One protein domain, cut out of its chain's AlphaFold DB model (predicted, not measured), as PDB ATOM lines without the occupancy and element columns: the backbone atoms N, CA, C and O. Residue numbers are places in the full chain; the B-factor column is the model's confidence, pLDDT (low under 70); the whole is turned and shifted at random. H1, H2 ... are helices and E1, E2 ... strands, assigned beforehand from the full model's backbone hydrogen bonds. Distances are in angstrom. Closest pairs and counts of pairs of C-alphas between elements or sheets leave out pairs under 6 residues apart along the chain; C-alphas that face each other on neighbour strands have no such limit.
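What this domain is: This is residues 63 to 144 of the 144 residues of an uncharacterized protein of Arthrobacter echini (UniProt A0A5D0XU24). A twisted five-stranded sheet forms the middle of three layers, with the longer helix H1 on one face and the shorter H2 on the other, both running along the strands. The printed part has 82 residues, with two named helices and five named strands in chain order E1, E2, H1, E3, E4, H2, E5; the sheet order E1, E2, E4, E3, E5 is antiparallel. Its class is mixed, helices and strands; it is compact, with a radius of gyration of the C-alphas of 11.7 A, and spans 32 by 26 by 22 A.

How they stand to each other: Inner strand E4, residues 109 to 113, neighbours E2, residues 73 to 77, with N 76 and O 110 2.8 A apart, and E3, residues 101 to 105, with N 104 and O 111 2.9 A apart, both within hydrogen-bond range. Edge strand E1, residues 65 to 68, forms a hairpin with E2, N 75 and O 67 being 2.8 A apart. Edge strand E5, residues 139 to 143, neighbours E3, N 103 and O 141 being 2.8 A apart. H1, residues 81 to 92, lies over E4 and E3 at a height over the sheet of 9.3 A; the closest C-alphas of H1 and E3 are those of Ala 92 and Val 101, 6.0 A apart. H2, residues 129 to 136, on the opposite face at a height of 8.0 A, lies over E3; its closest C-alpha pair with E3 is Ala 133 and Ala 104, 5.2 A apart. H1 and H2 are apart. In both helices every O i to N i+4 pair is within hydrogen-bond range. E2, H1, E3 and E4, H2, E5 are split strand-helix-strand units, two strands running the same way with another between them, with right-handed crossovers.

Where its parts are: E1 begins at C-alpha 65 (6.673, 38.232, -6.395), and E5 ends at C-alpha 143 (-10.701, 24.874, -7.708). From first to last C-alpha, H1 measures 15.9 A, E2 13.8 A and E4 13.6 A.

The domain as a whole: The C-alphas farthest apart, of Ser 80 and Asp 123, are 32.6 A apart. The printed part has no cut. The link from E4 to H2, residues 114 to 128, is long. Residues 97, 120 and 123 have pLDDT under 70.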
ATOM      1  N   PRO A  63       8.879  32.246 -11.679       91.69
ATOM      2  CA  PRO A  63       9.188  33.629 -11.341       91.69
ATOM      3  C   PRO A  63       7.913  34.385 -10.942       91.69
ATOM      4  O   PRO A  63       7.029  34.618 -11.765       91.69
ATOM      5  N   THR A  64       7.837  34.781  -9.674       95.25
ATOM      6  CA  THR A  64       6.729  35.547  -9.093       95.25
ATOM      7  C   THR A  64       7.227  36.372  -7.906       95.25
ATOM      8  O   THR A  64       8.156  35.958  -7.207       95.25
ATOM      9  N   GLU A  65       6.611  37.531  -7.679       97.19
ATOM     10  CA  GLU A  65       6.673  38.232  -6.395       97.19
ATOM     11  C   GLU A  65       5.467  37.799  -5.553       97.19
ATOM     12  O   GLU A  65       4.372  37.623  -6.090       97.19
ATOM     13  N   SER A  66       5.665  37.572  -4.254       97.19
ATOM     14  CA  SER A  66       4.603  37.079  -3.368       97.19
ATOM     15  C   SER A  66       4.812  37.456  -1.905       97.19
ATOM     16  O   SER A  66       5.946  37.603  -1.443       97.19
ATOM     17  N   GLU A  67       3.703  37.596  -1.181       95.94
ATOM     18  CA  GLU A  67       3.647  37.844   0.263       95.94
ATOM     19  C   GLU A  67       2.420  37.145   0.850       95.94
ATOM     20  O   GLU A  67       1.324  37.197   0.283       95.94
ATOM     21  N   LYS A  68       2.603  36.469   1.986       94.19
ATOM     22  CA  LYS A  68       1.500  35.860   2.726       94.19
ATOM     23  C   LYS A  68       0.721  36.937   3.481       94.19
ATOM     24  O   LYS A  68       1.315  37.823   4.073       94.19
ATOM     25  N   CYS A  69      -0.601  36.834   3.463       93.25
ATOM     26  CA  CYS A  69      -1.528  37.664   4.236       93.25
ATOM     27  C   CYS A  69      -1.915  36.966   5.556       93.25
ATOM     28  O   CYS A  69      -2.096  37.624   6.576       93.25
ATOM     29  N   THR A  70      -1.985  35.630   5.537       92.31
ATOM     30  CA  THR A  70      -2.081  34.721   6.698       92.31
ATOM     31  C   THR A  70      -1.209  33.486   6.401       92.31
ATOM     32  O   THR A  70      -0.663  33.391   5.295       92.31
ATOM     33  N   PRO A  71      -1.085  32.468   7.277       90.56
ATOM     34  CA  PRO A  71      -0.377  31.234   6.924       90.56
ATOM     35  C   PRO A  71      -0.980  30.505   5.712       90.56
ATOM     36  O   PRO A  71      -0.245  29.804   5.012       90.56
ATOM     37  N   ALA A  72      -2.283  30.709   5.471       92.19
ATOM     38  CA  ALA A  72      -3.108  30.028   4.475       92.19
ATOM     39  C   ALA A  72      -3.530  30.903   3.275       92.19
ATOM     40  O   ALA A  72      -4.055  30.368   2.300       92.19
ATOM     41  N   VAL A  73      -3.303  32.222   3.324       95.12
ATOM     42  CA  VAL A  73      -3.680  33.171   2.261       95.12
ATOM     43  C   VAL A  73      -2.448  33.900   1.740       95.12
ATOM     44  O   VAL A  73      -1.660  34.426   2.522       95.12
ATOM     45  N   GLU A  74      -2.261  33.952   0.421       96.62
ATOM     46  CA  GLU A  74      -1.056  34.518  -0.201       96.62
ATOM     47  C   GLU A  74      -1.354  35.320  -1.470       96.62
ATOM     48  O   GLU A  74      -2.147  34.912  -2.318       96.62
ATOM     49  N   ILE A  75      -0.704  36.477  -1.585       98.00
ATOM     50  CA  ILE A  75      -0.792  37.399  -2.716       98.00
ATOM     51  C   ILE A  75       0.339  37.058  -3.685       98.00
ATOM     52  O   ILE A  75       1.498  37.043  -3.279       98.00
ATOM     53  N   PHE A  76       0.023  36.843  -4.961       98.25
ATOM     54  CA  PHE A  76       0.989  36.587  -6.029       98.25
ATOM     55  C   PHE A  76       0.886  37.630  -7.146       98.25
ATOM     56  O   PHE A  76      -0.210  37.975  -7.593       98.25
ATOM     57  N   TYR A  77       2.035  38.082  -7.647       98.38
ATOM     58  CA  TYR A  77       2.182  38.989  -8.787       98.38
ATOM     59  C   TYR A  77       3.164  38.422  -9.820       98.38
ATOM     60  O   TYR A  77       4.163  37.778  -9.479       98.38
ATOM     61  N   PHE A  78       2.877  38.667 -11.100       97.69
ATOM     62  CA  PHE A  78       3.598  38.082 -12.227       97.69
ATOM     63  C   PHE A  78       3.875  39.111 -13.327       97.69
ATOM     64  O   PHE A  78       2.960  39.740 -13.854       97.69
ATOM     65  N   ASP A  79       5.126  39.179 -13.785       95.62
ATOM     66  CA  ASP A  79       5.498  39.956 -14.977       95.62
ATOM     67  C   ASP A  79       5.114  39.264 -16.302       95.62
ATOM     68  O   ASP A  79       5.238  39.854 -17.378       95.62
ATOM     69  N   SER A  80       4.662  38.002 -16.266       95.44
ATOM     70  CA  SER A  80       4.240  37.262 -17.460       95.44
ATOM     71  C   SER A  80       2.977  36.428 -17.232       95.44
ATOM     72  O   SER A  80       2.797  35.787 -16.197       95.44
ATOM     73  N   GLN A  81       2.111  36.384 -18.252       94.75
ATOM     74  CA  GLN A  81       0.927  35.514 -18.245       94.75
ATOM     75  C   GLN A  81       1.300  34.023 -18.223       94.75
ATOM     76  O   GLN A  81       0.517  33.213 -17.746       94.75
ATOM     77  N   GLU A  82       2.477  33.657 -18.739       95.12
ATOM     78  CA  GLU A  82       2.982  32.279 -18.725       95.12
ATOM     79  C   GLU A  82       3.257  31.818 -17.290       95.12
ATOM     80  O   GLU A  82       2.675  30.828 -16.855       95.12
ATOM     81  N   ALA A  83       4.024  32.599 -16.519       95.69
ATOM     82  CA  ALA A  83       4.302  32.309 -15.113       95.69
ATOM     83  C   ALA A  83       3.030  32.351 -14.252       95.69
ATOM     84  O   ALA A  83       2.842  31.491 -13.394       95.69
ATOM     85  N   ARG A  84       2.122  33.304 -14.519       96.12
ATOM     86  CA  ARG A  84       0.809  33.378 -13.859       96.12
ATOM     87  C   ARG A  84      -0.004  32.106 -14.073       96.12
ATOM     88  O   ARG A  84      -0.598  31.602 -13.126       96.12
ATOM     89  N   ASN A  85      -0.072  31.617 -15.311       95.62
ATOM     90  CA  ASN A  85      -0.860  30.434 -15.646       95.62
ATOM     91  C   ASN A  85      -0.220  29.161 -15.077       95.62
ATOM     92  O   ASN A  85      -0.920  28.391 -14.434       95.62
ATOM     93  N   GLU A  86       1.099  28.984 -15.221       96.38
ATOM     94  CA  GLU A  86       1.819  27.837 -14.646       96.38
ATOM     95  C   GLU A  86       1.669  27.796 -13.113       96.38
ATOM     96  O   GLU A  86       1.408  26.734 -12.548       96.38
ATOM     97  N   ALA A  87       1.752  28.945 -12.429       95.50
ATOM     98  CA  ALA A  87       1.531  29.027 -10.985       95.50
ATOM     99  C   ALA A  87       0.079  28.746 -10.586       95.50
ATOM    100  O   ALA A  87      -0.144  28.031  -9.612       95.50
ATOM    101  N   TYR A  88      -0.895  29.275 -11.333       95.44
ATOM    102  CA  TYR A  88      -2.311  28.984 -11.107       95.44
ATOM    103  C   TYR A  88      -2.592  27.484 -11.244       95.44
ATOM    104  O   TYR A  88      -3.128  26.888 -10.316       95.44
ATOM    105  N   ASP A  89      -2.166  26.857 -12.344       94.62
ATOM    106  CA  ASP A  89      -2.374  25.426 -12.595       94.62
ATOM    107  C   ASP A  89      -1.679  24.566 -11.521       94.62
ATOM    108  O   ASP A  89      -2.265  23.609 -11.011       94.62
ATOM    109  N   THR A  90      -0.462  24.944 -11.108       93.00
ATOM    110  CA  THR A  90       0.286  24.288 -10.017       93.00
ATOM    111  C   THR A  90      -0.447  24.365  -8.674       93.00
ATOM    112  O   THR A  90      -0.510  23.368  -7.956       93.00
ATOM    113  N   LEU A  91      -0.997  25.530  -8.313       92.38
ATOM    114  CA  LEU A  91      -1.685  25.739  -7.034       92.38
ATOM    115  C   LEU A  91      -3.099  25.145  -7.036       92.38
ATOM    116  O   LEU A  91      -3.495  24.527  -6.053       92.38
ATOM    117  N   ALA A  92      -3.837  25.259  -8.141       93.31
ATOM    118  CA  ALA A  92      -5.151  24.640  -8.306       93.31
ATOM    119  C   ALA A  92      -5.068  23.104  -8.229       93.31
ATOM    120  O   ALA A  92      -5.949  22.467  -7.658       93.31
ATOM    121  N   SER A  93      -3.967  22.511  -8.708       90.81
ATOM    122  CA  SER A  93      -3.695  21.070  -8.578       90.81
ATOM    123  C   SER A  93      -3.476  20.605  -7.127       90.81
ATOM    124  O   SER A  93      -3.417  19.404  -6.881       90.81
ATOM    125  N   ALA A  94      -3.364  21.514  -6.148       85.56
ATOM    126  CA  ALA A  94      -3.332  21.146  -4.730       85.56
ATOM    127  C   ALA A  94      -4.727  20.821  -4.153       85.56
ATOM    128  O   ALA A  94      -4.793  20.214  -3.087       85.56
ATOM    129  N   ALA A  95      -5.817  21.191  -4.840       83.06
ATOM    130  CA  ALA A  95      -7.186  20.886  -4.413       83.06
ATOM    131  C   ALA A  95      -7.489  19.373  -4.458       83.06
ATOM    132  O   ALA A  95      -7.906  18.796  -3.455       83.06
ATOM    133  N   GLU A  96      -7.185  18.737  -5.601       74.25
ATOM    134  CA  GLU A  96      -7.592  17.397  -6.082       74.25
ATOM    135  C   GLU A  96      -8.236  16.400  -5.093       74.25
ATOM    136  O   GLU A  96      -9.240  15.766  -5.417       74.25
ATOM    137  N   SER A  97      -7.596  16.124  -3.952       66.81
ATOM    138  CA  SER A  97      -8.030  15.094  -2.989       66.81
ATOM    139  C   SER A  97      -8.167  15.576  -1.545       66.81
ATOM    140  O   SER A  97      -8.711  14.825  -0.732       66.81
ATOM    141  N   ASP A  98      -7.686  16.779  -1.223       73.44
ATOM    142  CA  ASP A  98      -7.539  17.244   0.162       73.44
ATOM    143  C   ASP A  98      -8.539  18.354   0.536       73.44
ATOM    144  O   ASP A  98      -8.907  18.443   1.706       73.44
ATOM    145  N   GLY A  99      -9.043  19.137  -0.427       87.31
ATOM    146  CA  GLY A  99      -9.977  20.241  -0.175       87.31
ATOM    147  C   GLY A  99     -10.189  21.119  -1.409       87.31
ATOM    148  O   GLY A  99      -9.951  20.676  -2.529       87.31
ATOM    149  N   SER A 100     -10.612  22.367  -1.213       92.38
ATOM    150  CA  SER A 100     -10.692  23.371  -2.282       92.38
ATOM    151  C   SER A 100      -9.500  24.333  -2.231       92.38
ATOM    152  O   SER A 100      -8.925  24.581  -1.171       92.38
ATOM    153  N   VAL A 101      -9.150  24.932  -3.371       94.38
ATOM    154  CA  VAL A 101      -8.252  26.098  -3.419       94.38
ATOM    155  C   VAL A 101      -9.017  27.268  -4.024       94.38
ATOM    156  O   VAL A 101      -9.532  27.173  -5.140       94.38
ATOM    157  N   TYR A 102      -9.114  28.370  -3.283       96.31
ATOM    158  CA  TYR A 102      -9.896  29.539  -3.682       96.31
ATOM    159  C   TYR A 102      -8.994  30.644  -4.219       96.31
ATOM    160  O   TYR A 102      -7.899  30.866  -3.708       96.31
ATOM    161  N   PHE A 103      -9.471  31.375  -5.223       97.69
ATOM    162  CA  PHE A 103      -8.725  32.442  -5.879       97.69
ATOM    163  C   PHE A 103      -9.563  33.714  -6.024       97.69
ATOM    164  O   PHE A 103     -10.713  33.662  -6.462       97.69
ATOM    165  N   ALA A 104      -8.941  34.865  -5.762       98.12
ATOM    166  CA  ALA A 104      -9.341  36.156  -6.314       98.12
ATOM    167  C   ALA A 104      -8.342  36.530  -7.419       98.12
ATOM    168  O   ALA A 104      -7.161  36.746  -7.158       98.12
ATOM    169  N   GLU A 105      -8.798  36.567  -8.667       97.50
ATOM    170  CA  GLU A 105      -7.963  36.602  -9.864       97.50
ATOM    171  C   GLU A 105      -8.014  37.952 -10.586       97.50
ATOM    172  O   GLU A 105      -9.070  38.399 -11.046       97.50
ATOM    173  N   GLY A 106      -6.840  38.546 -10.796       97.56
ATOM    174  CA  GLY A 106      -6.617  39.584 -11.794       97.56
ATOM    175  C   GLY A 106      -5.918  39.057 -13.048       97.56
ATOM    176  O   GLY A 106      -5.677  37.857 -13.212       97.56
ATOM    177  N   ARG A 107      -5.544  39.979 -13.943       97.62
ATOM    178  CA  ARG A 107      -4.826  39.646 -15.184       97.62
ATOM    179  C   ARG A 107      -3.413  39.136 -14.905       97.62
ATOM    180  O   ARG A 107      -3.026  38.105 -15.445       97.62
ATOM    181  N   ASN A 108      -2.664  39.858 -14.070       97.81
ATOM    182  CA  ASN A 108      -1.254  39.609 -13.744       97.81
ATOM    183  C   ASN A 108      -0.997  39.370 -12.244       97.81
ATOM    184  O   ASN A 108       0.136  39.457 -11.781       97.81
ATOM    185  N   TRP A 109      -2.051  39.076 -11.487       98.44
ATOM    186  CA  TRP A 109      -1.994  38.773 -10.060       98.44
ATOM    187  C   TRP A 109      -3.111  37.803  -9.676       98.44
ATOM    188  O   TRP A 109      -4.108  37.683 -10.395       98.44
ATOM    189  N   PHE A 110      -2.961  37.140  -8.536       98.31
ATOM    190  CA  PHE A 110      -4.075  36.535  -7.813       98.31
ATOM    191  C   PHE A 110      -3.782  36.510  -6.311       98.31
ATOM    192  O   PHE A 110      -2.625  36.467  -5.901       98.31
ATOM    193  N   VAL A 111      -4.830  36.525  -5.494       98.06
ATOM    194  CA  VAL A 111      -4.757  36.083  -4.097       98.06
ATOM    195  C   VAL A 111      -5.306  34.671  -4.048       98.06
ATOM    196  O   VAL A 111      -6.347  34.408  -4.649       98.06
ATOM    197  N   VAL A 112      -4.604  33.772  -3.370       96.94
ATOM    198  CA  VAL A 112      -5.007  32.375  -3.198       96.94
ATOM    199  C   VAL A 112      -5.207  32.065  -1.719       96.94
ATOM    200  O   VAL A 112      -4.413  32.503  -0.887       96.94
ATOM    201  N   ASP A 113      -6.255  31.311  -1.409       95.12
ATOM    202  CA  ASP A 113      -6.533  30.732  -0.097       95.12
ATOM    203  C   ASP A 113      -6.483  29.204  -0.236       95.12
ATOM    204  O   ASP A 113      -7.216  28.603  -1.025       95.12
ATOM    205  N   TYR A 114      -5.557  28.595   0.498       90.88
ATOM    206  CA  TYR A 114      -5.282  27.159   0.518       90.88
ATOM    207  C   TYR A 114      -5.533  26.573   1.922       90.88
ATOM    208  O   TYR A 114      -4.908  25.589   2.316       90.88
ATOM    209  N   SER A 115      -6.458  27.178   2.679       90.81
ATOM    210  CA  SER A 115      -6.869  26.757   4.028       90.81
ATOM    211  C   SER A 115      -7.480  25.359   4.111       90.81
ATOM    212  O   SER A 115      -7.360  24.714   5.149       90.81
ATOM    213  N   GLU A 116      -8.113  24.865   3.045       87.75
ATOM    214  CA  GLU A 116      -8.715  23.526   3.038       87.75
ATOM    215  C   GLU A 116      -7.731  22.408   2.661       87.75
ATOM    216  O   GLU A 116      -8.045  21.237   2.856       87.75
ATOM    217  N   VAL A 117      -6.539  22.738   2.149       85.44
ATOM    218  CA  VAL A 117      -5.545  21.759   1.675       85.44
ATOM    219  C   VAL A 117      -4.304  21.737   2.567       85.44
ATOM    220  O   VAL A 117      -4.024  22.676   3.308       85.44
ATOM    221  N   ALA A 118      -3.490  20.680   2.472       75.19
ATOM    222  CA  ALA A 118      -2.325  20.476   3.347       75.19
ATOM    223  C   ALA A 118      -1.270  21.610   3.320       75.19
ATOM    224  O   ALA A 118      -0.424  21.689   4.213       75.19
ATOM    225  N   VAL A 119      -1.307  22.490   2.313       73.00
ATOM    226  CA  VAL A 119      -0.446  23.682   2.209       73.00
ATOM    227  C   VAL A 119      -0.832  24.762   3.239       73.00
ATOM    228  O   VAL A 119       0.026  25.553   3.621       73.00
ATOM    229  N   GLY A 120      -2.083  24.781   3.726       65.00
ATOM    230  CA  GLY A 120      -2.609  25.790   4.661       65.00
ATOM    231  C   GLY A 120      -2.084  25.684   6.096       65.00
ATOM    232  O   GLY A 120      -2.194  26.639   6.864       65.00
ATOM    233  N   GLY A 121      -1.467  24.555   6.450       72.06
ATOM    234  CA  GLY A 121      -0.963  24.292   7.799       72.06
ATOM    235  C   GLY A 121      -2.046  23.861   8.796       72.06
ATOM    236  O   GLY A 121      -3.166  23.525   8.425       72.06
ATOM    237  N   ASP A 122      -1.679  23.821  10.080       70.12
ATOM    238  CA  ASP A 122      -2.490  23.193  11.140       70.12
ATOM    239  C   ASP A 122      -3.593  24.095  11.745       70.12
ATOM    240  O   ASP A 122      -4.459  23.587  12.459       70.12
ATOM    241  N   ASP A 123      -3.560  25.412  11.505       69.50
ATOM    242  CA  ASP A 123      -4.546  26.395  12.006       69.50
ATOM    243  C   ASP A 123      -4.793  27.502  10.954       69.50
ATOM    244  O   ASP A 123      -4.310  28.630  11.095       69.50
ATOM    245  N   PRO A 124      -5.439  27.172   9.820       74.31
ATOM    246  CA  PRO A 124      -5.529  28.077   8.684       74.31
ATOM    247  C   PRO A 124      -6.631  29.132   8.870       74.31
ATOM    248  O   PRO A 124      -7.824  28.827   8.844       74.31
ATOM    249  N   GLN A 125      -6.236  30.404   8.985       81.19
ATOM    250  CA  GLN A 125      -7.164  31.530   8.874       81.19
ATOM    251  C   GLN A 125      -7.460  31.819   7.396       81.19
ATOM    252  O   GLN A 125      -6.618  32.390   6.695       81.19
ATOM    253  N   SER A 126      -8.661  31.441   6.953       85.81
ATOM    254  CA  SER A 126      -9.210  31.814   5.647       85.81
ATOM    255  C   SER A 126      -9.711  33.259   5.617       85.81
ATOM    256  O   SER A 126     -10.003  33.854   6.661       85.81
ATOM    257  N   LEU A 127      -9.810  33.836   4.417       90.81
ATOM    258  CA  LEU A 127     -10.263  35.216   4.197       90.81
ATOM    259  C   LEU A 127     -11.313  35.303   3.076       90.81
ATOM    260  O   LEU A 127     -11.410  34.431   2.218       90.81
ATOM    261  N   ASP A 128     -12.119  36.372   3.074       94.31
ATOM    262  CA  ASP A 128     -13.212  36.556   2.105       94.31
ATOM    263  C   ASP A 128     -12.695  36.970   0.713       94.31
ATOM    264  O   ASP A 128     -12.742  38.137   0.310       94.31
ATOM    265  N   LEU A 129     -12.196  35.989  -0.044       96.81
ATOM    266  CA  LEU A 129     -11.728  36.199  -1.413       96.81
ATOM    267  C   LEU A 129     -12.863  36.522  -2.398       96.81
ATOM    268  O   LEU A 129     -12.604  37.131  -3.437       96.81
ATOM    269  N   ALA A 130     -14.115  36.174  -2.085       96.69
ATOM    270  CA  ALA A 130     -15.264  36.551  -2.906       96.69
ATOM    271  C   ALA A 130     -15.563  38.054  -2.766       96.69
ATOM    272  O   ALA A 130     -15.702  38.751  -3.775       96.69
ATOM    273  N   GLY A 131     -15.568  38.569  -1.532       96.94
ATOM    274  CA  GLY A 131     -15.658  39.998  -1.233       96.94
ATOM    275  C   GLY A 131     -14.483  40.797  -1.809       96.94
ATOM    276  O   GLY A 131     -14.703  41.839  -2.430       96.94
ATOM    277  N   LEU A 132     -13.250  40.282  -1.701       97.56
ATOM    278  CA  LEU A 132     -12.072  40.875  -2.352       97.56
ATOM    279  C   LEU A 132     -12.251  40.967  -3.876       97.56
ATOM    280  O   LEU A 132     -11.963  42.008  -4.474       97.56
ATOM    281  N   ALA A 133     -12.715  39.887  -4.511       97.69
ATOM    282  CA  ALA A 133     -12.911  39.853  -5.954       97.69
ATOM    283  C   ALA A 133     -13.967  40.873  -6.411       97.69
ATOM    284  O   ALA A 133     -13.723  41.611  -7.366       97.69
ATOM    285  N   GLU A 134     -15.095  40.978  -5.696       96.75
ATOM    286  CA  GLU A 134     -16.118  42.001  -5.955       96.75
ATOM    287  C   GLU A 134     -15.551  43.423  -5.791       96.75
ATOM    288  O   GLU A 134     -15.731  44.260  -6.679       96.75
ATOM    289  N   ALA A 135     -14.819  43.687  -4.702       97.50
ATOM    290  CA  ALA A 135     -14.261  45.004  -4.394       97.50
ATOM    291  C   ALA A 135     -13.236  45.492  -5.435       97.50
ATOM    292  O   ALA A 135     -13.238  46.671  -5.797       97.50
ATOM    293  N   LEU A 136     -12.382  44.595  -5.942       97.31
ATOM    294  CA  LEU A 136     -11.333  44.927  -6.915       97.31
ATOM    295  C   LEU A 136     -11.763  44.745  -8.384       97.31
ATOM    296  O   LEU A 136     -10.989  45.055  -9.291       97.31
ATOM    297  N   GLY A 137     -12.981  44.256  -8.648       96.00
ATOM    298  CA  GLY A 137     -13.444  43.920 -10.003       96.00
ATOM    299  C   GLY A 137     -12.713  42.719 -10.622       96.00
ATOM    300  O   GLY A 137     -12.614  42.613 -11.846       96.00
ATOM    301  N   ALA A 138     -12.169  41.849  -9.775       97.06
ATOM    302  CA  ALA A 138     -11.494  40.604 -10.118       97.06
ATOM    303  C   ALA A 138     -12.504  39.447 -10.297       97.06
ATOM    304  O   ALA A 138     -13.707  39.607 -10.085       97.06
ATOM    305  N   ARG A 139     -12.028  38.265 -10.711       96.69
ATOM    306  CA  ARG A 139     -12.836  37.030 -10.705       96.69
ATOM    307  C   ARG A 139     -12.637  36.289  -9.383       96.69
ATOM    308  O   ARG A 139     -11.514  36.196  -8.914       96.69
ATOM    309  N   TYR A 140     -13.704  35.715  -8.832       96.69
ATOM    310  CA  TYR A 140     -13.605  34.677  -7.805       96.69
ATOM    311  C   TYR A 140     -13.703  33.292  -8.455       96.69
ATOM    312  O   TYR A 140     -14.619  33.069  -9.250       96.69
ATOM    313  N   THR A 141     -12.796  32.380  -8.103       96.06
ATOM    314  CA  THR A 141     -12.775  30.996  -8.599       96.06
ATOM    315  C   THR A 141     -12.510  30.017  -7.456       96.06
ATOM    316  O   THR A 141     -11.670  30.260  -6.596       96.06
ATOM    317  N   GLU A 142     -13.215  28.889  -7.477       95.00
ATOM    318  CA  GLU A 142     -13.026  27.732  -6.602       95.00
ATOM    319  C   GLU A 142     -12.470  26.584  -7.457       95.00
ATOM    320  O   GLU A 142     -13.080  26.214  -8.464       95.00
ATOM    321  N   ALA A 143     -11.299  26.058  -7.096       92.69
ATOM    322  CA  ALA A 143     -10.701  24.874  -7.708       92.69
ATOM    323  C   ALA A 143     -10.924  23.644  -6.812       92.69
ATOM    324  O   ALA A 143     -10.686  23.717  -5.605       92.69
ATOM    325  N   THR A 144     -11.362  22.540  -7.427       86.88
ATOM    326  CA  THR A 144     -11.726  21.246  -6.810       86.88
ATOM    327  C   THR A 144     -11.353  20.092  -7.734       86.88
ATOM    328  O   THR A 144     -11.693  20.225  -8.937       86.88
TER     329      THR A 144